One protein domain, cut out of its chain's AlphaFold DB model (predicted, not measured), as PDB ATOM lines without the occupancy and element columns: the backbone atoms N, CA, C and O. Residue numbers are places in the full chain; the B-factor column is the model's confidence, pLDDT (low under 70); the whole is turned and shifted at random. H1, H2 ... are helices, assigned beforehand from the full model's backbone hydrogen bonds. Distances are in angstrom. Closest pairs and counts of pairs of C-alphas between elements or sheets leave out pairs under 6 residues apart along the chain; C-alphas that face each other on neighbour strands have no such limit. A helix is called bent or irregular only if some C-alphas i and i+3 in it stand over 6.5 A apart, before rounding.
ATOM      1  N   GLY A  33      17.551   2.231 -19.990       63.12
ATOM      2  CA  GLY A  33      17.464   0.858 -20.522       63.12
ATOM      3  C   GLY A  33      18.658   0.462 -21.402       63.12
ATOM      4  O   GLY A  33      19.205  -0.632 -21.268       63.12
ATOM      5  N   ASN A  34      19.127   1.394 -22.234       68.19
ATOM      6  CA  ASN A  34      20.269   1.176 -23.124       68.19
ATOM      7  C   ASN A  34      21.602   1.151 -22.358       68.19
ATOM      8  O   ASN A  34      22.498   0.375 -22.699       68.19
ATOM      9  N   TYR A  35      21.725   1.952 -21.294       72.62
ATOM     10  CA  TYR A  35      22.904   1.933 -20.424       72.62
ATOM     11  C   TYR A  35      23.000   0.620 -19.639       72.62
ATOM     12  O   TYR A  35      24.077   0.029 -19.570       72.62
ATOM     13  N   SER A  36      21.878   0.110 -19.116       84.62
ATOM     14  CA  SER A  36      21.840  -1.187 -18.430       84.62
ATOM     15  C   SER A  36      22.242  -2.341 -19.350       84.62
ATOM     16  O   SER A  36      23.036  -3.189 -18.945       84.62
ATOM     17  N   LEU A  37      21.755  -2.351 -20.597       84.50
ATOM     18  CA  LEU A  37      22.119  -3.371 -21.582       84.50
ATOM     19  C   LEU A  37      23.620  -3.324 -21.909       84.50
ATOM     20  O   LEU A  37      24.296  -4.350 -21.861       84.50
ATOM     21  N   THR A  38      24.149  -2.126 -22.176       87.81
ATOM     22  CA  THR A  38      25.572  -1.920 -22.497       87.81
ATOM     23  C   THR A  38      26.476  -2.412 -21.366       87.81
ATOM     24  O   THR A  38      27.427  -3.149 -21.618       87.81
ATOM     25  N   ASN A  39      26.153  -2.081 -20.112       91.06
ATOM     26  CA  ASN A  39      26.934  -2.524 -18.955       91.06
ATOM     27  C   ASN A  39      26.954  -4.051 -18.819       91.06
ATOM     28  O   ASN A  39      28.008  -4.630 -18.566       91.06
ATOM     29  N   LEU A  40      25.817  -4.720 -19.030       92.62
ATOM     30  CA  LEU A  40      25.757  -6.182 -18.970       92.62
ATOM     31  C   LEU A  40      26.555  -6.850 -20.089       92.62
ATOM     32  O   LEU A  40      27.162  -7.891 -19.864       92.62
ATOM     33  N   ILE A  41      26.605  -6.248 -21.275       90.94
ATOM     34  CA  ILE A  41      27.444  -6.750 -22.368       90.94
ATOM     35  C   ILE A  41      28.924  -6.601 -22.027       90.94
ATOM     36  O   ILE A  41      29.696  -7.516 -22.292       90.94
ATOM     37  N   VAL A  42      29.327  -5.498 -21.391       92.19
ATOM     38  CA  VAL A  42      30.706  -5.343 -20.912       92.19
ATOM     39  C   VAL A  42      31.045  -6.434 -19.892       92.19
ATOM     40  O   VAL A  42      32.086  -7.071 -20.028       92.19
ATOM     41  N   ILE A  43      30.160  -6.725 -18.931       94.75
ATOM     42  CA  ILE A  43      30.362  -7.822 -17.963       94.75
ATOM     43  C   ILE A  43      30.434  -9.181 -18.679       94.75
ATOM     44  O   ILE A  43      31.290 -10.006 -18.364       94.75
ATOM     45  N   CYS A  44      29.598  -9.390 -19.696       94.12
ATOM     46  CA  CYS A  44      29.623 -10.584 -20.535       94.12
ATOM     47  C   CYS A  44      30.978 -10.764 -21.243       94.12
ATOM     48  O   CYS A  44      31.547 -11.852 -21.233       94.12
ATOM     49  N   VAL A  45      31.520  -9.691 -21.827       92.88
ATOM     50  CA  VAL A  45      32.840  -9.705 -22.473       92.88
ATOM     51  C   VAL A  45      33.948  -9.928 -21.445       92.88
ATOM     52  O   VAL A  45      34.857 -10.706 -21.713       92.88
ATOM     53  N   ILE A  46      33.858  -9.321 -20.256       94.38
ATOM     54  CA  ILE A  46      34.807  -9.558 -19.156       94.38
ATOM     55  C   ILE A  46      34.845 -11.046 -18.789       94.38
ATOM     56  O   ILE A  46      35.934 -11.597 -18.669       94.38
ATOM     57  N   GLY A  47      33.697 -11.721 -18.678       94.31
ATOM     58  CA  GLY A  47      33.650 -13.163 -18.408       94.31
ATOM     59  C   GLY A  47      34.392 -13.998 -19.461       94.31
ATOM     60  O   GLY A  47      35.174 -14.888 -19.120       94.31
ATOM     61  N   LEU A  48      34.230 -13.669 -20.744       92.81
ATOM     62  CA  LEU A  48      34.966 -14.336 -21.825       92.81
ATOM     63  C   LEU A  48      36.468 -14.026 -21.799       92.81
ATOM     64  O   LEU A  48      37.278 -14.920 -22.035       92.81
ATOM     65  N   VAL A  49      36.845 -12.785 -21.480       91.81
ATOM     66  CA  VAL A  49      38.251 -12.390 -21.303       91.81
ATOM     67  C   VAL A  49      38.877 -13.143 -20.134       91.81
ATOM     68  O   VAL A  49      40.000 -13.615 -20.271       91.81
ATOM     69  N   VAL A  50      38.154 -13.336 -19.024       91.44
ATOM     70  CA  VAL A  50      38.623 -14.167 -17.905       91.44
ATOM     71  C   VAL A  50      38.964 -15.575 -18.399       91.44
ATOM     72  O   VAL A  50      40.082 -16.036 -18.195       91.44
ATOM     73  N   LYS A  51      38.062 -16.218 -19.149       89.50
ATOM     74  CA  LYS A  51      38.294 -17.564 -19.702       89.50
ATOM     75  C   LYS A  51      39.474 -17.628 -20.689       89.50
ATOM     76  O   LYS A  51      40.149 -18.648 -20.757       89.50
ATOM     77  N   LEU A  52      39.718 -16.577 -21.479       87.75
ATOM     78  CA  LEU A  52      40.787 -16.559 -22.491       87.75
ATOM     79  C   LEU A  52      42.163 -16.167 -21.936       87.75
ATOM     80  O   LEU A  52      43.169 -16.718 -22.374       87.75
ATOM     81  N   CYS A  53      42.216 -15.206 -21.015       87.25
ATOM     82  CA  CYS A  53      43.466 -14.624 -20.523       87.25
ATOM     83  C   CYS A  53      43.951 -15.243 -19.209       87.25
ATOM     84  O   CYS A  53      45.142 -15.163 -18.924       87.25
ATOM     85  N   PHE A  54      43.062 -15.852 -18.421       86.69
ATOM     86  CA  PHE A  54      43.382 -16.416 -17.105       86.69
ATOM     87  C   PHE A  54      43.264 -17.940 -17.092       86.69
ATOM     88  O   PHE A  54      42.853 -18.522 -16.092       86.69
ATOM     89  N   ALA A  55      43.610 -18.597 -18.203       80.50
ATOM     90  CA  ALA A  55      43.717 -20.049 -18.234       80.50
ATOM     91  C   ALA A  55      44.809 -20.496 -17.246       80.50
ATOM     92  O   ALA A  55      45.998 -20.266 -17.472       80.50
ATOM     93  N   GLU A  56      44.388 -21.083 -16.128       83.06
ATOM     94  CA  GLU A  56      45.288 -21.615 -15.103       83.06
ATOM     95  C   GLU A  56      46.102 -22.793 -15.657       83.06
ATOM     96  O   GLU A  56      45.642 -23.536 -16.527       83.06
ATOM     97  N   SER A  57      47.320 -22.973 -15.145       86.38
ATOM     98  CA  SER A  57      48.149 -24.131 -15.476       86.38
ATOM     99  C   SER A  57      47.534 -25.422 -14.938       86.38
ATOM    100  O   SER A  57      46.850 -25.418 -13.918       86.38
ATOM    101  N   ILE A  58      47.830 -26.532 -15.607       88.50
ATOM    102  CA  ILE A  58      47.457 -27.878 -15.164       88.50
ATOM    103  C   ILE A  58      48.000 -28.123 -13.747       88.50
ATOM    104  O   ILE A  58      49.169 -27.836 -13.478       88.50
ATOM    105  N   SER A  59      47.160 -28.662 -12.863       88.94
ATOM    106  CA  SER A  59      47.543 -29.054 -11.505       88.94
ATOM    107  C   SER A  59      47.613 -30.570 -11.370       88.94
ATOM    108  O   SER A  59      46.731 -31.290 -11.831       88.94
ATOM    109  N   THR A  60      48.632 -31.070 -10.675       82.88
ATOM    110  CA  THR A  60      48.853 -32.509 -10.453       82.88
ATOM    111  C   THR A  60      47.723 -33.189  -9.670       82.88
ATOM    112  O   THR A  60      47.456 -34.369  -9.885       82.88
ATOM    113  N   ASP A  61      47.062 -32.460  -8.770       85.75
ATOM    114  CA  ASP A  61      45.931 -32.938  -7.960       85.75
ATOM    115  C   ASP A  61      44.564 -32.753  -8.650       85.75
ATOM    116  O   ASP A  61      43.580 -33.387  -8.270       85.75
ATOM    117  N   GLY A  62      44.500 -31.921  -9.694       88.00
ATOM    118  CA  GLY A  62      43.271 -31.555 -10.392       88.00
ATOM    119  C   GLY A  62      42.316 -30.647  -9.597       88.00
ATOM    120  O   GLY A  62      41.175 -30.465 -10.031       88.00
ATOM    121  N   GLU A  63      42.744 -30.072  -8.466       90.00
ATOM    122  CA  GLU A  63      41.912 -29.178  -7.639       90.00
ATOM    123  C   GLU A  63      41.765 -27.779  -8.256       90.00
ATOM    124  O   GLU A  63      40.719 -27.139  -8.139       90.00
ATOM    125  N   THR A  64      42.798 -27.323  -8.966       90.38
ATOM    126  CA  THR A  64      42.832 -26.050  -9.704       90.38
ATOM    127  C   THR A  64      43.329 -26.277 -11.130       90.38
ATOM    128  O   THR A  64      43.915 -27.323 -11.414       90.38
ATOM    129  N   GLY A  65      43.045 -25.356 -12.056       91.94
ATOM    130  CA  GLY A  65      43.450 -25.520 -13.450       91.94
ATOM    131  C   GLY A  65      42.484 -24.950 -14.497       91.94
ATOM    132  O   GLY A  65      41.601 -24.133 -14.203       91.94
ATOM    133  N   PRO A  66      42.647 -25.360 -15.770       92.81
ATOM    134  CA  PRO A  66      41.897 -24.798 -16.893       92.81
ATOM    135  C   PRO A  66      40.366 -24.865 -16.757       92.81
ATOM    136  O   PRO A  66      39.670 -23.959 -17.228       92.81
ATOM    137  N   ALA A  67      39.812 -25.897 -16.112       94.19
ATOM    138  CA  ALA A  67      38.368 -26.004 -15.897       94.19
ATOM    139  C   ALA A  67      37.866 -24.962 -14.889       94.19
ATOM    140  O   ALA A  67      36.796 -24.392 -15.096       94.19
ATOM    141  N   SER A  68      38.646 -24.658 -13.845       94.00
ATOM    142  CA  SER A  68      38.302 -23.663 -12.818       94.00
ATOM    143  C   SER A  68      38.085 -22.281 -13.428       94.00
ATOM    144  O   SER A  68      37.001 -21.702 -13.316       94.00
ATOM    145  N   SER A  69      39.087 -21.786 -14.154       93.31
ATOM    146  CA  SER A  69      39.010 -20.504 -14.866       93.31
ATOM    147  C   SER A  69      37.896 -20.482 -15.923       93.31
ATOM    148  O   SER A  69      37.191 -19.478 -16.070       93.31
ATOM    149  N   THR A  70      37.662 -21.606 -16.612       95.25
ATOM    150  CA  THR A  70      36.588 -21.734 -17.610       95.25
ATOM    151  C   THR A  70      35.196 -21.648 -16.983       95.25
ATOM    152  O   THR A  70      34.345 -20.925 -17.505       95.25
ATOM    153  N   ILE A  71      34.955 -22.334 -15.861       96.31
ATOM    154  CA  ILE A  71      33.674 -22.292 -15.140       96.31
ATOM    155  C   ILE A  71      33.380 -20.871 -14.663       96.31
ATOM    156  O   ILE A  71      32.266 -20.387 -14.862       96.31
ATOM    157  N   TRP A  72      34.367 -20.171 -14.097       95.25
ATOM    158  CA  TRP A  72      34.187 -18.785 -13.662       95.25
ATOM    159  C   TRP A  72      33.920 -17.835 -14.828       95.25
ATOM    160  O   TRP A  72      32.963 -17.058 -14.781       95.25
ATOM    161  N   GLY A  73      34.715 -17.915 -15.896       95.81
ATOM    162  CA  GLY A  73      34.549 -17.043 -17.055       95.81
ATOM    163  C   GLY A  73      33.201 -17.241 -17.754       95.81
ATOM    164  O   GLY A  73      32.457 -16.280 -17.983       95.81
ATOM    165  N   TYR A  74      32.818 -18.492 -18.025       96.50
ATOM    166  CA  TYR A  74      31.496 -18.798 -18.572       96.50
ATOM    167  C   TYR A  74      30.365 -18.517 -17.582       96.50
ATOM    168  O   TYR A  74      29.307 -18.072 -18.016       96.50
ATOM    169  N   GLY A  75      30.572 -18.685 -16.276       97.38
ATOM    170  CA  GLY A  75      29.585 -18.359 -15.245       97.38
ATOM    171  C   GLY A  75      29.226 -16.872 -15.226       97.38
ATOM    172  O   GLY A  75      28.048 -16.519 -15.297       97.38
ATOM    173  N   ILE A  76      30.230 -15.989 -15.233       96.88
ATOM    174  CA  ILE A  76      30.032 -14.530 -15.328       96.88
ATOM    175  C   ILE A  76      29.296 -14.170 -16.627       96.88
ATOM    176  O   ILE A  76      28.357 -13.365 -16.630       96.88
ATOM    177  N   THR A  77      29.688 -14.809 -17.731       96.81
ATOM    178  CA  THR A  77      29.056 -14.632 -19.046       96.81
ATOM    179  C   THR A  77      27.582 -15.065 -19.011       96.81
ATOM    180  O   THR A  77      26.707 -14.310 -19.428       96.81
ATOM    181  N   ALA A  78      27.277 -16.237 -18.448       97.31
ATOM    182  CA  ALA A  78      25.931 -16.802 -18.362       97.31
ATOM    183  C   ALA A  78      24.994 -15.943 -17.509       97.31
ATOM    184  O   ALA A  78      23.883 -15.641 -17.940       97.31
ATOM    185  N   ILE A  79      25.454 -15.486 -16.339       97.00
ATOM    186  CA  ILE A  79      24.685 -14.578 -15.477       97.00
ATOM    187  C   ILE A  79      24.360 -13.279 -16.229       97.00
ATOM    188  O   ILE A  79      23.229 -12.794 -16.186       97.00
ATOM    189  N   SER A  80      25.322 -12.742 -16.980       96.25
ATOM    190  CA  SER A  80      25.114 -11.529 -17.778       96.25
ATOM    191  C   SER A  80      24.076 -11.739 -18.884       96.25
ATOM    192  O   SER A  80      23.140 -10.950 -19.008       96.25
ATOM    193  N   VAL A  81      24.186 -12.832 -19.650       94.81
ATOM    194  CA  VAL A  81      23.225 -13.189 -20.713       94.81
ATOM    195  C   VAL A  81      21.827 -13.458 -20.144       94.81
ATOM    196  O   VAL A  81      20.824 -13.076 -20.754       94.81
ATOM    197  N   PHE A  82      21.735 -14.045 -18.950       95.25
ATOM    198  CA  PHE A  82      20.473 -14.225 -18.237       95.25
ATOM    199  C   PHE A  82      19.792 -12.875 -17.960       95.25
ATOM    200  O   PHE A  82      18.645 -12.677 -18.362       95.25
ATOM    201  N   PHE A  83      20.498 -11.900 -17.379       93.69
ATOM    202  CA  PHE A  83      19.929 -10.564 -17.148       93.69
ATOM    203  C   PHE A  83      19.595  -9.818 -18.445       93.69
ATOM    204  O   PHE A  83      18.561  -9.153 -18.516       93.69
ATOM    205  N   ILE A  84      20.417  -9.965 -19.488       91.38
ATOM    206  CA  ILE A  84      20.135  -9.414 -20.821       91.38
ATOM    207  C   ILE A  84      18.808  -9.960 -21.361       91.38
ATOM    208  O   ILE A  84      18.003  -9.196 -21.889       91.38
ATOM    209  N   THR A  85      18.549 -11.258 -21.187       90.44
ATOM    210  CA  THR A  85      17.293 -11.905 -21.602       90.44
ATOM    211  C   THR A  85      16.086 -11.271 -20.902       90.44
ATOM    212  O   THR A  85      15.104 -10.925 -21.558       90.44
ATOM    213  N   PHE A  86      16.175 -11.036 -19.589       88.44
ATOM    214  CA  PHE A  86      15.111 -10.377 -18.823       88.44
ATOM    215  C   PHE A  86      14.907  -8.906 -19.202       88.44
ATOM    216  O   PHE A  86      13.767  -8.452 -19.293       88.44
ATOM    217  N   ILE A  87      15.982  -8.152 -19.448       87.38
ATOM    218  CA  ILE A  87      15.880  -6.747 -19.866       87.38
ATOM    219  C   ILE A  87      15.282  -6.636 -21.267       87.38
ATOM    220  O   ILE A  87      14.373  -5.835 -21.469       87.38
ATOM    221  N   ASN A  88      15.734  -7.463 -22.211       84.06
ATOM    222  CA  ASN A  88      15.181  -7.523 -23.564       84.06
ATOM    223  C   ASN A  88      13.668  -7.784 -23.538       84.06
ATOM    224  O   ASN A  88      12.894  -7.134 -24.240       84.06
ATOM    225  N   TYR A  89      13.234  -8.681 -22.657       82.81
ATOM    226  CA  TYR A  89      11.822  -8.928 -22.414       82.81
ATOM    227  C   TYR A  89      11.082  -7.734 -21.823       82.81
ATOM    228  O   TYR A  89      10.035  -7.363 -22.344       82.81
ATOM    229  N   ALA A  90      11.615  -7.113 -20.770       83.06
ATOM    230  CA  ALA A  90      10.986  -5.950 -20.149       83.06
ATOM    231  C   ALA A  90      10.834  -4.784 -21.144       83.06
ATOM    232  O   ALA A  90       9.807  -4.100 -21.151       83.06
ATOM    233  N   LEU A  91      11.827  -4.582 -22.014       79.50
ATOM    234  CA  LEU A  91      11.791  -3.574 -23.073       79.50
ATOM    235  C   LEU A  91      10.781  -3.933 -24.172       79.50
ATOM    236  O   LEU A  91       9.968  -3.085 -24.540       79.50
ATOM    237  N   SER A  92      10.765  -5.188 -24.628       75.62
ATOM    238  CA  SER A  92       9.798  -5.680 -25.622       75.62
ATOM    239  C   SER A  92       8.356  -5.595 -25.109       75.62
ATOM    240  O   SER A  92       7.465  -5.135 -25.819       75.62
ATOM    241  N   ALA A  93       8.120  -5.962 -23.846       75.50
ATOM    242  CA  ALA A  93       6.813  -5.864 -23.203       75.50
ATOM    243  C   ALA A  93       6.329  -4.410 -23.123       75.50
ATOM    244  O   ALA A  93       5.163  -4.132 -23.391       75.50
ATOM    245  N   LYS A  94       7.226  -3.467 -22.809       72.88
ATOM    246  CA  LYS A  94       6.906  -2.035 -22.795       72.88
ATOM    247  C   LYS A  94       6.573  -1.501 -24.193       72.88
ATOM    248  O   LYS A  94       5.658  -0.693 -24.315       72.88
ATOM    249  N   ALA A  95       7.296  -1.943 -25.223       66.56
ATOM    250  CA  ALA A  95       7.047  -1.543 -26.609       66.56
ATOM    251  C   ALA A  95       5.717  -2.101 -27.150       66.56
ATOM    252  O   ALA A  95       4.995  -1.394 -27.842       66.56
ATOM    253  N   GLY A  96       5.350  -3.332 -26.775       60.41
ATOM    254  CA  GLY A  96       4.095  -3.977 -27.180       60.41
ATOM    255  C   GLY A  96       2.836  -3.503 -26.439       60.41
ATOM    256  O   GLY A  96       1.734  -3.922 -26.787       60.41
ATOM    257  N   TYR A  97       2.955  -2.627 -25.436       54.53
ATOM    258  CA  TYR A  97       1.811  -2.111 -24.667       54.53
ATOM    259  C   TYR A  97       0.978  -1.050 -25.421       54.53
ATOM    260  O   TYR A  97       0.006  -0.525 -24.873       54.53
ATOM    261  N   LYS A 107      -0.173 -15.562 -25.785       72.62
ATOM    262  CA  LYS A 107       0.367 -14.808 -26.936       72.62
ATOM    263  C   LYS A 107       1.552 -13.942 -26.518       72.62
ATOM    264  O   LYS A 107       2.537 -13.837 -27.242       72.62
ATOM    265  N   PHE A 108       1.473 -13.389 -25.313       68.56
ATOM    266  CA  PHE A 108       2.551 -12.629 -24.699       68.56
ATOM    267  C   PHE A 108       3.775 -13.505 -24.369       68.56
ATOM    268  O   PHE A 108       4.897 -13.136 -24.712       68.56
ATOM    269  N   ALA A 109       3.571 -14.703 -23.804       72.12
ATOM    270  CA  ALA A 109       4.642 -15.679 -23.590       72.12
ATOM    271  C   ALA A 109       5.280 -16.139 -24.915       72.12
ATOM    272  O   ALA A 109       6.502 -16.229 -25.011       72.12
ATOM    273  N   GLY A 110       4.474 -16.366 -25.958       75.44
ATOM    274  CA  GLY A 110       4.971 -16.682 -27.299       75.44
ATOM    275  C   GLY A 110       5.837 -15.568 -27.891       75.44
ATOM    276  O   GLY A 110       6.914 -15.841 -28.422       75.44
ATOM    277  N   HIS A 111       5.422 -14.307 -27.735       71.94
ATOM    278  CA  HIS A 111       6.213 -13.156 -28.168       71.94
ATOM    279  C   HIS A 111       7.526 -13.028 -27.377       71.94
ATOM    280  O   HIS A 111       8.577 -12.809 -27.973       71.94
ATOM    281  N   PHE A 112       7.503 -13.242 -26.057       73.00
ATOM    282  CA  PHE A 112       8.713 -13.247 -25.227       73.00
ATOM    283  C   PHE A 112       9.743 -14.274 -25.705       73.00
ATOM    284  O   PHE A 112      10.917 -13.932 -25.879       73.00
ATOM    285  N   ILE A 113       9.291 -15.511 -25.932       74.75
ATOM    286  CA  ILE A 113      10.151 -16.606 -26.382       74.75
ATOM    287  C   ILE A 113      10.770 -16.260 -27.733       74.75
ATOM    288  O   ILE A 113      11.974 -16.421 -27.887       74.75
ATOM    289  N   HIS A 114       9.986 -15.741 -28.681       77.44
ATOM    290  CA  HIS A 114      10.493 -15.385 -30.004       77.44
ATOM    291  C   HIS A 114      11.508 -14.232 -29.947       77.44
ATOM    292  O   HIS A 114      12.602 -14.338 -30.499       77.44
ATOM    293  N   SER A 115      11.191 -13.150 -29.234       73.94
ATOM    294  CA  SER A 115      12.041 -11.952 -29.165       73.94
ATOM    295  C   SER A 115      13.341 -12.172 -28.381       73.94
ATOM    296  O   SER A 115      14.322 -11.460 -28.605       73.94
ATOM    297  N   SER A 116      13.372 -13.164 -27.484       84.12
ATOM    298  CA  SER A 116      14.536 -13.486 -26.642       84.12
ATOM    299  C   SER A 116      15.226 -14.801 -27.010       84.12
ATOM    300  O   SER A 116      16.200 -15.184 -26.361       84.12
ATOM    301  N   LEU A 117      14.752 -15.481 -28.056       85.38
ATOM    302  CA  LEU A 117      15.238 -16.793 -28.482       85.38
ATOM    303  C   LEU A 117      16.758 -16.813 -28.722       85.38
ATOM    304  O   LEU A 117      17.409 -17.727 -28.213       85.38
ATOM    305  N   PRO A 118      17.361 -15.811 -29.400       86.44
ATOM    306  CA  PRO A 118      18.812 -15.778 -29.598       86.44
ATOM    307  C   PRO A 118      19.608 -15.743 -28.279       86.44
ATOM    308  O   PRO A 118      20.601 -16.460 -28.122       86.44
ATOM    309  N   SER A 119      19.150 -14.962 -27.294       89.88
ATOM    310  CA  SER A 119      19.779 -14.873 -25.967       89.88
ATOM    311  C   SER A 119      19.619 -16.172 -25.176       89.88
ATOM    312  O   SER A 119      20.587 -16.663 -24.598       89.88
ATOM    313  N   ILE A 120      18.419 -16.765 -25.193       91.31
ATOM    314  CA  ILE A 120      18.122 -18.031 -24.506       91.31
ATOM    315  C   ILE A 120      18.972 -19.166 -25.077       91.31
ATOM    316  O   ILE A 120      19.547 -19.944 -24.319       91.31
ATOM    317  N   PHE A 121      19.101 -19.249 -26.402       90.94
ATOM    318  CA  PHE A 121      19.920 -20.279 -27.033       90.94
ATOM    319  C   PHE A 121      21.394 -20.141 -26.631       90.94
ATOM    320  O   PHE A 121      22.029 -21.118 -26.241       90.94
ATOM    321  N   THR A 122      21.912 -18.910 -26.620       92.75
ATOM    322  CA  THR A 122      23.269 -18.610 -26.130       92.75
ATOM    323  C   THR A 122      23.453 -19.026 -24.666       92.75
ATOM    324  O   THR A 122      24.477 -19.608 -24.309       92.75
ATOM    325  N   LEU A 123      22.447 -18.776 -23.821       95.12
ATOM    326  CA  LEU A 123      22.461 -19.164 -22.413       95.12
ATOM    327  C   LEU A 123      22.510 -20.689 -22.235       95.12
ATOM    328  O   LEU A 123      23.280 -21.176 -21.413       95.12
ATOM    329  N   ILE A 124      21.739 -21.446 -23.021       95.19
ATOM    330  CA  ILE A 124      21.745 -22.916 -22.984       95.19
ATOM    331  C   ILE A 124      23.136 -23.463 -23.331       95.19
ATOM    332  O   ILE A 124      23.635 -24.341 -22.627       95.19
ATOM    333  N   LEU A 125      23.791 -22.921 -24.364       95.75
ATOM    334  CA  LEU A 125      25.150 -23.334 -24.739       95.75
ATOM    335  C   LEU A 125      26.166 -23.048 -23.631       95.75
ATOM    336  O   LEU A 125      26.997 -23.900 -23.327       95.75
ATOM    337  N   LEU A 126      26.079 -21.874 -23.001       96.88
ATOM    338  CA  LEU A 126      26.920 -21.513 -21.860       96.88
ATOM    339  C   LEU A 126      26.728 -22.474 -20.684       96.88
ATOM    340  O   LEU A 126      27.712 -22.962 -20.134       96.88
ATOM    341  N   ILE A 127      25.479 -22.781 -20.326       97.69
ATOM    342  CA  ILE A 127      25.165 -23.734 -19.253       97.69
ATOM    343  C   ILE A 127      25.748 -25.110 -19.576       97.69
ATOM    344  O   ILE A 127      26.351 -25.731 -18.706       97.69
ATOM    345  N   TYR A 128      25.619 -25.576 -20.818       97.69
ATOM    346  CA  TYR A 128      26.149 -26.876 -21.214       97.69
ATOM    347  C   TYR A 128      27.687 -26.913 -21.201       97.69
ATOM    348  O   TYR A 128      28.283 -27.878 -20.731       97.69
ATOM    349  N   LEU A 129      28.351 -25.839 -21.634       97.00
ATOM    350  CA  LEU A 129      29.807 -25.702 -21.528       97.00
ATOM    351  C   LEU A 129      30.284 -25.705 -20.069       97.00
ATOM    352  O   LEU A 129      31.283 -26.352 -19.755       97.00
ATOM    353  N   ILE A 130      29.575 -25.010 -19.175       97.75
ATOM    354  CA  ILE A 130      29.843 -25.049 -17.729       97.75
ATOM    355  C   ILE A 130      29.651 -26.472 -17.204       97.75
ATOM    356  O   ILE A 130      30.516 -26.976 -16.494       97.75
ATOM    357  N   TYR A 131      28.561 -27.136 -17.593       98.00
ATOM    358  CA  TYR A 131      28.268 -28.512 -17.205       98.00
ATOM    359  C   TYR A 131      29.387 -29.483 -17.610       98.00
ATOM    360  O   TYR A 131      29.823 -30.271 -16.772       98.00
ATOM    361  N   LEU A 132      29.909 -29.395 -18.841       96.81
ATOM    362  CA  LEU A 132      31.043 -30.220 -19.277       96.81
ATOM    363  C   LEU A 132      32.290 -29.965 -18.421       96.81
ATOM    364  O   LEU A 132      32.899 -30.905 -17.918       96.81
ATOM    365  N   ASN A 133      32.651 -28.697 -18.201       96.31
ATOM    366  CA  ASN A 133      33.825 -28.366 -17.389       96.31
ATOM    367  C   ASN A 133      33.663 -28.799 -15.928       96.31
ATOM    368  O   ASN A 133      34.643 -29.177 -15.300       96.31
ATOM    369  N   PHE A 134      32.441 -28.772 -15.395       96.94
ATOM    370  CA  PHE A 134      32.151 -29.242 -14.045       96.94
ATOM    371  C   PHE A 134      32.197 -30.774 -13.945       96.94
ATOM    372  O   PHE A 134      32.767 -31.318 -13.006       96.94
ATOM    373  N   THR A 135      31.639 -31.478 -14.930       96.62
ATOM    374  CA  THR A 135      31.570 -32.951 -14.947       96.62
ATOM    375  C   THR A 135      32.956 -33.576 -15.080       96.62
ATOM    376  O   THR A 135      33.280 -34.522 -14.369       96.62
ATOM    377  N   TYR A 136      33.805 -33.011 -15.939       95.69
ATOM    378  CA  TYR A 136      35.164 -33.501 -16.182       95.69
ATOM    379  C   TYR A 136      36.229 -32.636 -15.497       95.69
ATOM    380  O   TYR A 136      37.379 -32.613 -15.933       95.69
ATOM    381  N   PHE A 137      35.859 -31.936 -14.420       95.50
ATOM    382  CA  PHE A 137      36.686 -30.930 -13.749       95.50
ATOM    383  C   PHE A 137      38.096 -31.430 -13.431       95.50
ATOM    384  O   PHE A 137      39.075 -30.898 -13.949       95.50
ATOM    385  N   THR A 138      38.208 -32.513 -12.658       94.50
ATOM    386  CA  THR A 138      39.503 -33.087 -12.265       94.50
ATOM    387  C   THR A 138      40.294 -33.587 -13.472       94.50
ATOM    388  O   THR A 138      41.513 -33.433 -13.518       94.50
ATOM    389  N   LYS A 139      39.620 -34.157 -14.479       92.88
ATOM    390  CA  LYS A 139      40.262 -34.685 -15.693       92.88
ATOM    391  C   LYS A 139      40.897 -33.559 -16.516       92.88
ATOM    392  O   LYS A 139      42.057 -33.664 -16.902       92.88
ATOM    393  N   ILE A 140      40.164 -32.466 -16.724       94.56
ATOM    394  CA  ILE A 140      40.638 -31.277 -17.444       94.56
ATOM    395  C   ILE A 140      41.743 -30.565 -16.652       94.56
ATOM    396  O   ILE A 140      42.757 -30.174 -17.228       94.56
ATOM    397  N   ASN A 141      41.559 -30.410 -15.337       95.00
ATOM    398  CA  ASN A 141      42.514 -29.717 -14.474       95.00
ATOM    399  C   ASN A 141      43.840 -30.458 -14.323       95.00
ATOM    400  O   ASN A 141      44.871 -29.806 -14.211       95.00
ATOM    401  N   SER A 142      43.817 -31.793 -14.364       92.88
ATOM    402  CA  SER A 142      45.019 -32.635 -14.321       92.88
ATOM    403  C   SER A 142      45.645 -32.918 -15.687       92.88
ATOM    404  O   SER A 142      46.632 -33.643 -15.760       92.88
ATOM    405  N   GLY A 143      45.106 -32.346 -16.772       91.19
ATOM    406  CA  GLY A 143      45.660 -32.525 -18.116       91.19
ATOM    407  C   GLY A 143      45.468 -33.929 -18.693       91.19
ATOM    408  O   GLY A 143      46.078 -34.261 -19.700       91.19
ATOM    409  N   LYS A 144      44.600 -34.755 -18.095       91.62
ATOM    410  CA  LYS A 144      44.292 -36.125 -18.552       91.62
ATOM    411  C   LYS A 144      43.289 -36.137 -19.708       91.62
ATOM    412  O   LYS A 144      42.374 -36.961 -19.762       91.62
ATOM    413  N   VAL A 145      43.404 -35.161 -20.597       91.94
ATOM    414  CA  VAL A 145      42.577 -34.972 -21.789       91.94
ATOM    415  C   VAL A 145      43.497 -34.915 -23.000       91.94
ATOM    416  O   VAL A 145      44.645 -34.497 -22.886       91.94
ATOM    417  N   ALA A 146      42.998 -35.338 -24.156       92.31
ATOM    418  CA  ALA A 146      43.745 -35.211 -25.402       92.31
ATOM    419  C   ALA A 146      43.997 -33.726 -25.738       92.31
ATOM    420  O   ALA A 146      43.136 -32.887 -25.461       92.31
ATOM    421  N   ASP A 147      45.137 -33.395 -26.345       90.31
ATOM    422  CA  ASP A 147      45.511 -32.005 -26.656       90.31
ATOM    423  C   ASP A 147      44.469 -31.309 -27.547       90.31
ATOM    424  O   ASP A 147      44.173 -30.122 -27.379       90.31
ATOM    425  N   GLU A 148      43.813 -32.075 -28.425       92.94
ATOM    426  CA  GLU A 148      42.738 -31.611 -29.300       92.94
ATOM    427  C   GLU A 148      41.556 -31.018 -28.518       92.94
ATOM    428  O   GLU A 148      40.835 -30.161 -29.037       92.94
ATOM    429  N   PHE A 149      41.356 -31.419 -27.255       94.50
ATOM    430  CA  PHE A 149      40.360 -30.810 -26.374       94.50
ATOM    431  C   PHE A 149      40.585 -29.300 -26.237       94.50
ATOM    432  O   PHE A 149      39.638 -28.517 -26.355       94.50
ATOM    433  N   TYR A 150      41.827 -28.878 -25.989       92.50
ATOM    434  CA  TYR A 150      42.144 -27.473 -25.738       92.50
ATOM    435  C   TYR A 150      41.975 -26.628 -27.001       92.50
ATOM    436  O   TYR A 150      41.449 -25.512 -26.924       92.50
ATOM    437  N   ASP A 151      42.328 -27.177 -28.163       93.25
ATOM    438  CA  ASP A 151      42.126 -26.517 -29.452       93.25
ATOM    439  C   ASP A 151      40.637 -26.345 -29.768       93.25
ATOM    440  O   ASP A 151      40.184 -25.232 -30.057       93.25
ATOM    441  N   MET A 152      39.838 -27.407 -29.622       95.00
ATOM    442  CA  MET A 152      38.391 -27.345 -29.851       95.00
ATOM    443  C   MET A 152      37.691 -26.430 -28.836       95.00
ATOM    444  O   MET A 152      36.783 -25.677 -29.196       95.00
ATOM    445  N   SER A 153      38.146 -26.426 -27.579       94.75
ATOM    446  CA  SER A 153      37.610 -25.563 -26.520       94.75
ATOM    447  C   SER A 153      37.881 -24.095 -26.829       94.75
ATOM    448  O   SER A 153      36.989 -23.253 -26.689       94.75
ATOM    449  N   ARG A 154      39.086 -23.778 -27.325       92.50
ATOM    450  CA  ARG A 154      39.451 -22.427 -27.764       92.50
ATOM    451  C   ARG A 154      38.585 -21.982 -28.940       92.50
ATOM    452  O   ARG A 154      38.007 -20.895 -28.859       92.50
ATOM    453  N   MET A 155      38.428 -22.825 -29.965       94.50
ATOM    454  CA  MET A 155      37.580 -22.540 -31.131       94.50
ATOM    455  C   MET A 155      36.122 -22.284 -30.735       94.50
ATOM    456  O   MET A 155      35.542 -21.284 -31.163       94.50
ATOM    457  N   SER A 156      35.558 -23.108 -29.846       95.31
ATOM    458  CA  SER A 156      34.206 -22.911 -29.311       95.31
ATOM    459  C   SER A 156      34.051 -21.553 -28.615       95.31
ATOM    460  O   SER A 156      33.091 -20.829 -28.881       95.31
ATOM    461  N   THR A 157      35.007 -21.132 -27.776       94.12
ATOM    462  CA  THR A 157      34.920 -19.800 -27.139       94.12
ATOM    463  C   THR A 157      35.117 -18.640 -28.112       94.12
ATOM    464  O   THR A 157      34.443 -17.625 -27.952       94.12
ATOM    465  N   ILE A 158      35.989 -18.750 -29.119       93.81
ATOM    466  CA  ILE A 158      36.118 -17.705 -30.151       93.81
ATOM    467  C   ILE A 158      34.786 -17.545 -30.889       93.81
ATOM    468  O   ILE A 158      34.311 -16.431 -31.106       93.81
ATOM    469  N   LEU A 159      34.138 -18.658 -31.223       94.69
ATOM    470  CA  LEU A 159      32.833 -18.638 -31.864       94.69
ATOM    471  C   LEU A 159      31.754 -18.039 -30.949       94.69
ATOM    472  O   LEU A 159      30.953 -17.215 -31.392       94.69
ATOM    473  N   LEU A 160      31.788 -18.369 -29.655       94.38
ATOM    474  CA  LEU A 160      30.918 -17.770 -28.643       94.38
ATOM    475  C   LEU A 160      31.145 -16.254 -28.509       94.38
ATOM    476  O   LEU A 160      30.189 -15.506 -28.322       94.38
ATOM    477  N   TYR A 161      32.381 -15.774 -28.661       93.56
ATOM    478  CA  TYR A 161      32.689 -14.344 -28.681       93.56
ATOM    479  C   TYR A 161      31.999 -13.634 -29.852       93.56
ATOM    480  O   TYR A 161      31.309 -12.632 -29.646       93.56
ATOM    481  N   PHE A 162      32.101 -14.180 -31.069       93.94
ATOM    482  CA  PHE A 162      31.373 -13.647 -32.227       93.94
ATOM    483  C   PHE A 162      29.852 -13.713 -32.041       93.94
ATOM    484  O   PHE A 162      29.134 -12.803 -32.462       93.94
ATOM    485  N   GLN A 163      29.357 -14.754 -31.372       93.31
ATOM    486  CA  GLN A 163      27.941 -14.914 -31.066       93.31
ATOM    487  C   GLN A 163      27.450 -13.822 -30.104       93.31
ATOM    488  O   GLN A 163      26.437 -13.184 -30.387       93.31
ATOM    489  N   ILE A 164      28.189 -13.537 -29.026       92.50
ATOM    490  CA  ILE A 164      27.888 -12.436 -28.094       92.50
ATOM    491  C   ILE A 164      27.969 -11.074 -28.794       92.50
ATOM    492  O   ILE A 164      27.099 -10.227 -28.596       92.50
ATOM    493  N   PHE A 165      28.975 -10.857 -29.644       91.56
ATOM    494  CA  PHE A 165      29.101  -9.615 -30.409       91.56
ATOM    495  C   PHE A 165      27.903  -9.394 -31.345       91.56
ATOM    496  O   PHE A 165      27.316  -8.309 -31.378       91.56
ATOM    497  N   THR A 166      27.488 -10.436 -32.066       91.12
ATOM    498  CA  THR A 166      26.310 -10.374 -32.944       91.12
ATOM    499  C   THR A 166      25.030 -10.188 -32.131       91.12
ATOM    500  O   THR A 166      24.169  -9.402 -32.522       91.12
ATOM    501  N   LEU A 167      24.922 -10.830 -30.963       89.69
ATOM    502  CA  LEU A 167      23.809 -10.636 -30.037       89.69
ATOM    503  C   LEU A 167      23.707  -9.179 -29.574       89.69
ATOM    504  O   LEU A 167      22.611  -8.623 -29.560       89.69
ATOM    505  N   PHE A 168      24.828  -8.525 -29.259       88.31
ATOM    506  CA  PHE A 168      24.817  -7.098 -28.948       88.31
ATOM    507  C   PHE A 168      24.296  -6.269 -30.122       88.31
ATOM    508  O   PHE A 168      23.402  -5.446 -29.931       88.31
ATOM    509  N   LYS A 169      24.811  -6.499 -31.337       88.06
ATOM    510  CA  LYS A 169      24.355  -5.783 -32.538       88.06
ATOM    511  C   LYS A 169      22.850  -5.969 -32.766       88.06
ATOM    512  O   LYS A 169      22.145  -4.987 -33.012       88.06
ATOM    513  N   TYR A 170      22.364  -7.202 -32.620       85.69
ATOM    514  CA  TYR A 170      20.951  -7.556 -32.722       85.69
ATOM    515  C   TYR A 170      20.111  -6.782 -31.699       85.69
ATOM    516  O   TYR A 170      19.174  -6.080 -32.073       85.69
ATOM    517  N   LEU A 171      20.488  -6.827 -30.417       83.81
ATOM    518  CA  LEU A 171      19.750  -6.151 -29.349       83.81
ATOM    519  C   LEU A 171      19.820  -4.625 -29.468       83.81
ATOM    520  O   LEU A 171      18.832  -3.947 -29.213       83.81
ATOM    521  N   TYR A 172      20.953  -4.063 -29.881       82.62
ATOM    522  CA  TYR A 172      21.080  -2.624 -30.092       82.62
ATOM    523  C   TYR A 172      20.184  -2.145 -31.239       82.62
ATOM    524  O   TYR A 172      19.524  -1.116 -31.116       82.62
ATOM    525  N   THR A 173      20.120  -2.903 -32.335       79.88
ATOM    526  CA  THR A 173      19.262  -2.589 -33.487       79.88
ATOM    527  C   THR A 173      17.783  -2.725 -33.137       79.88
ATOM    528  O   THR A 173      17.004  -1.842 -33.488       79.88
ATOM    529  N   ALA A 174      17.409  -3.758 -32.377       75.81
ATOM    530  CA  ALA A 174      16.030  -4.003 -31.954       75.81
ATOM    531  C   ALA A 174      15.429  -2.885 -31.077       75.81
ATOM    532  O   ALA A 174      14.211  -2.751 -31.019       75.81
ATOM    533  N   HIS A 175      16.259  -2.072 -30.411       72.44
ATOM    534  CA  HIS A 175      15.804  -1.015 -29.495       72.44
ATOM    535  C   HIS A 175      16.140   0.410 -29.957       72.44
ATOM    536  O   HIS A 175      15.976   1.362 -29.186       72.44
ATOM    537  N   LYS A 176      16.622   0.602 -31.194       70.94
ATOM    538  CA  LYS A 176      16.792   1.957 -31.735       70.94
ATOM    539  C   LYS A 176      15.416   2.597 -31.960       70.94
ATOM    540  O   LYS A 176      14.574   1.968 -32.596       70.94
ATOM    541  N   PRO A 177      15.180   3.839 -31.494       59.31
ATOM    542  CA  PRO A 177      13.969   4.562 -31.855       59.31
ATOM    543  C   PRO A 177      13.976   4.793 -33.367       59.31
ATOM    544  O   PRO A 177      14.961   5.302 -33.912       59.31
ATOM    545  N   SER A 187      16.744  -8.071 -40.753       57.06
ATOM    546  CA  SER A 187      16.316  -9.482 -40.796       57.06
ATOM    547  C   SER A 187      17.443 -10.517 -40.697       57.06
ATOM    548  O   SER A 187      17.157 -11.679 -40.410       57.06
ATOM    549  N   ASN A 188      18.713 -10.140 -40.893       70.88
ATOM    550  CA  ASN A 188      19.789 -11.132 -41.033       70.88
ATOM    551  C   ASN A 188      20.582 -11.411 -39.740       70.88
ATOM    552  O   ASN A 188      21.154 -12.489 -39.593       70.88
ATOM    553  N   ASP A 189      20.589 -10.495 -38.766       79.19
ATOM    554  CA  ASP A 189      21.406 -10.650 -37.547       79.19
ATOM    555  C   ASP A 189      20.945 -11.829 -36.669       79.19
ATOM    556  O   ASP A 189      21.774 -12.560 -36.127       79.19
ATOM    557  N   GLY A 190      19.632 -12.076 -36.585       79.62
ATOM    558  CA  GLY A 190      19.090 -13.244 -35.881       79.62
ATOM    559  C   GLY A 190      19.501 -14.567 -36.536       79.62
ATOM    560  O   GLY A 190      19.936 -15.490 -35.848       79.62
ATOM    561  N   ALA A 191      19.446 -14.639 -37.871       85.44
ATOM    562  CA  ALA A 191      19.882 -15.807 -38.637       85.44
ATOM    563  C   ALA A 191      21.379 -16.100 -38.440       85.44
ATOM    564  O   ALA A 191      21.761 -17.257 -38.257       85.44
ATOM    565  N   ILE A 192      22.211 -15.055 -38.399       89.62
ATOM    566  CA  ILE A 192      23.644 -15.171 -38.111       89.62
ATOM    567  C   ILE A 192      23.857 -15.758 -36.710       89.62
ATOM    568  O   ILE A 192      24.631 -16.703 -36.568       89.62
ATOM    569  N   ILE A 193      23.138 -15.283 -35.685       89.88
ATOM    570  CA  ILE A 193      23.249 -15.849 -34.329       89.88
ATOM    571  C   ILE A 193      22.898 -17.339 -34.332       89.88
ATOM    572  O   ILE A 193      23.640 -18.126 -33.744       89.88
ATOM    573  N   TYR A 194      21.827 -17.756 -35.014       88.81
ATOM    574  CA  TYR A 194      21.471 -19.177 -35.106       88.81
ATOM    575  C   TYR A 194      22.543 -20.011 -35.809       88.81
ATOM    576  O   TYR A 194      22.883 -21.087 -35.320       88.81
ATOM    577  N   LEU A 195      23.116 -19.507 -36.905       92.31
ATOM    578  CA  LEU A 195      24.203 -20.177 -37.620       92.31
ATOM    579  C   LEU A 195      25.440 -20.351 -36.729       92.31
ATOM    580  O   LEU A 195      25.965 -21.458 -36.615       92.31
ATOM    581  N   LEU A 196      25.876 -19.279 -36.061       93.69
ATOM    582  CA  LEU A 196      27.009 -19.323 -35.134       93.69
ATOM    583  C   LEU A 196      26.740 -20.302 -33.994       93.69
ATOM    584  O   LEU A 196      27.615 -21.078 -33.619       93.69
ATOM    585  N   SER A 197      25.515 -20.304 -33.478       92.25
ATOM    586  CA  SER A 197      25.142 -21.195 -32.392       92.25
ATOM    587  C   SER A 197      25.142 -22.662 -32.823       92.25
ATOM    588  O   SER A 197      25.624 -23.511 -32.080       92.25
ATOM    589  N   LEU A 198      24.657 -22.969 -34.031       93.62
ATOM    590  CA  LEU A 198      24.697 -24.316 -34.604       93.62
ATOM    591  C   LEU A 198      26.141 -24.803 -34.770       93.62
ATOM    592  O   LEU A 198      26.468 -25.917 -34.370       93.62
ATOM    593  N   MET A 199      27.015 -23.957 -35.316       95.25
ATOM    594  CA  MET A 199      28.441 -24.267 -35.419       95.25
ATOM    595  C   MET A 199      29.051 -24.524 -34.033       95.25
ATOM    596  O   MET A 199      29.854 -25.440 -33.870       95.25
ATOM    597  N   ASN A 200      28.631 -23.769 -33.015       95.31
ATOM    598  CA  ASN A 200      29.137 -23.930 -31.657       95.31
ATOM    599  C   ASN A 200      28.650 -25.228 -30.997       95.31
ATOM    600  O   ASN A 200      29.417 -25.884 -30.298       95.31
ATOM    601  N   VAL A 201      27.416 -25.654 -31.284       96.56
ATOM    602  CA  VAL A 201      26.899 -26.969 -30.870       96.56
ATOM    603  C   VAL A 201      27.780 -28.099 -31.401       96.56
ATOM    604  O   VAL A 201      28.076 -29.027 -30.655       96.56
ATOM    605  N   VAL A 202      28.247 -28.021 -32.653       96.75
ATOM    606  CA  VAL A 202      29.143 -29.044 -33.221       96.75
ATOM    607  C   VAL A 202      30.439 -29.151 -32.413       96.75
ATOM    608  O   VAL A 202      30.820 -30.253 -32.026       96.75
ATOM    609  N   PHE A 203      31.080 -28.023 -32.088       96.75
ATOM    610  CA  PHE A 203      32.276 -28.034 -31.237       96.75
ATOM    611  C   PHE A 203      31.988 -28.589 -29.843       96.75
ATOM    612  O   PHE A 203      32.764 -29.389 -29.333       96.75
ATOM    613  N   ILE A 204      30.858 -28.222 -29.243       96.88
ATOM    614  CA  ILE A 204      30.431 -28.733 -27.937       96.88
ATOM    615  C   ILE A 204      30.243 -30.256 -27.952       96.88
ATOM    616  O   ILE A 204      30.662 -30.933 -27.015       96.88
ATOM    617  N   ILE A 205      29.652 -30.811 -29.014       96.94
ATOM    618  CA  ILE A 205      29.498 -32.261 -29.175       96.94
ATOM    619  C   ILE A 205      30.868 -32.933 -29.290       96.94
ATOM    620  O   ILE A 205      31.106 -33.940 -28.628       96.94
ATOM    621  N   ILE A 206      31.784 -32.365 -30.082       96.00
ATOM    622  CA  ILE A 206      33.158 -32.874 -30.204       96.00
ATOM    623  C   ILE A 206      33.858 -32.851 -28.839       96.00
ATOM    624  O   ILE A 206      34.457 -33.850 -28.450       96.00
ATOM    625  N   LEU A 207      33.734 -31.758 -28.081       96.31
ATOM    626  CA  LEU A 207      34.289 -31.649 -26.729       96.31
ATOM    627  C   LEU A 207      33.743 -32.735 -25.806       96.31
ATOM    628  O   LEU A 207      34.522 -33.376 -25.108       96.31
ATOM    629  N   ASN A 208      32.431 -32.973 -25.831       96.38
ATOM    630  CA  ASN A 208      31.808 -34.030 -25.044       96.38
ATOM    631  C   ASN A 208      32.359 -35.419 -25.413       96.38
ATOM    632  O   ASN A 208      32.690 -36.200 -24.530       96.38
ATOM    633  N   ILE A 209      32.527 -35.712 -26.709       95.31
ATOM    634  CA  ILE A 209      33.106 -36.983 -27.177       95.31
ATOM    635  C   ILE A 209      34.560 -37.135 -26.711       95.31
ATOM    636  O   ILE A 209      34.930 -38.202 -26.225       95.31
ATOM    637  N   ILE A 210      35.387 -36.091 -26.840       94.44
ATOM    638  CA  ILE A 210      36.789 -36.126 -26.395       94.44
ATOM    639  C   ILE A 210      36.856 -36.363 -24.882       94.44
ATOM    640  O   ILE A 210      37.593 -37.231 -24.417       94.44
ATOM    641  N   LEU A 211      36.049 -35.638 -24.111       93.94
ATOM    642  CA  LEU A 211      36.024 -35.763 -22.658       93.94
ATOM    643  C   LEU A 211      35.527 -37.130 -22.182       93.94
ATOM    644  O   LEU A 211      36.078 -37.645 -21.213       93.94
ATOM    645  N   GLU A 212      34.555 -37.733 -22.861       93.69
ATOM    646  CA  GLU A 212      34.019 -39.040 -22.473       93.69
ATOM    647  C   GLU A 212      34.930 -40.199 -22.906       93.69
ATOM    648  O   GLU A 212      35.196 -41.104 -22.118       93.69
ATOM    649  N   TYR A 213      35.448 -40.173 -24.138       91.75
ATOM    650  CA  TYR A 213      36.082 -41.352 -24.747       91.75
ATOM    651  C   TYR A 213      37.601 -41.263 -24.896       91.75
ATOM    652  O   TYR A 213      38.256 -42.296 -25.031       91.75
ATOM    653  N   PHE A 214      38.181 -40.064 -24.860       84.25
ATOM    654  CA  PHE A 214      39.613 -39.853 -25.063       84.25
ATOM    655  C   PHE A 214      40.236 -39.309 -23.770       84.25
ATOM    656  O   PHE A 214      40.413 -38.107 -23.564       84.25
TER     657      PHE A 214
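AT A GLANCE: This is residues 33 to 97, 107 to 177 and 187 to 214 of the 218 residues of an uncharacterized protein of viral metagenome (UniProt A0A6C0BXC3). Five long helical stretches, H1, H2, H3b, H5 and H6, stand side by side in an up-and-down bundle, each running against the one before it in the chain. At one end H3a, the other arm of the bent H3, turns aside by H2; at the opposite end sits the short H4. The printed part, 164 residues with six named helices in the order H1 to H6 and no named strand, is all helix. It is compact, with a radius of gyration of the C-alphas of 16.9 A, and spans 57 by 26 by 23 A, a rod.

HOW THE PARTS SIT: H1, residues 33 to 53, and H2, residues 66 to 95, form a helical hairpin; their closest C-alphas, Gly 47 and Gly 73, are 4.2 A apart. H3, residues 107 to 135, was assigned as one helix by its hydrogen bonds but is bent, with C-alphas 115 and 118 7.8 A apart; its arms H3a, residues 107 to 115, and H3b, residues 118 to 135, stand at a steep tilt of 68 degrees, only just steep. H2 touches H3b, closest at C-alphas Ala 67 and Asn 133, 5.3 A, and touches H3a with residues 88 to 93 alone, closest at C-alphas Tyr 89 and Phe 112, 6.0 A. H4, residues 137 to 141, touches H2 at its residues 66 to 68 alone, closest at C-alphas Pro 66 and Asn 141, 5.5 A. H5, residues 147 to 174, touches H1, closest at C-alphas Ile 41 and Phe 168, 7.1 A. H6, residues 188 to 213, touches H5 at a shallow tilt of 21 degrees, opposite ways, closest at C-alphas Ser 156 and Asn 200, 5.7 A. Every O i to N i+4 pair is within hydrogen-bond range in H1, H2, H3a, H3b, H4 and H6; in H5 23 of 24 are.

IN THESE COORDINATES: H1 begins at C-alpha 33 (17.464, 0.858, -20.522) and is 30.3 A long; H2 is 43.0 A, H3b 25.9 A and H5 41.0 A. H6, 38.0 A, ends at C-alpha 213 (36.082, -41.352, -24.747).

THE WHOLE: The long link is residues 54 to 65. The printed part has two cuts, each with 9 residues of the chain not printed: across the first the C-alphas of residues 97 and 107 are 13.0 A apart, and across the second those of residues 177 and 187 are 16.8 A apart. Residues 33, 34, 95 to 97, 108, 177 and 187 have pLDDT under 70.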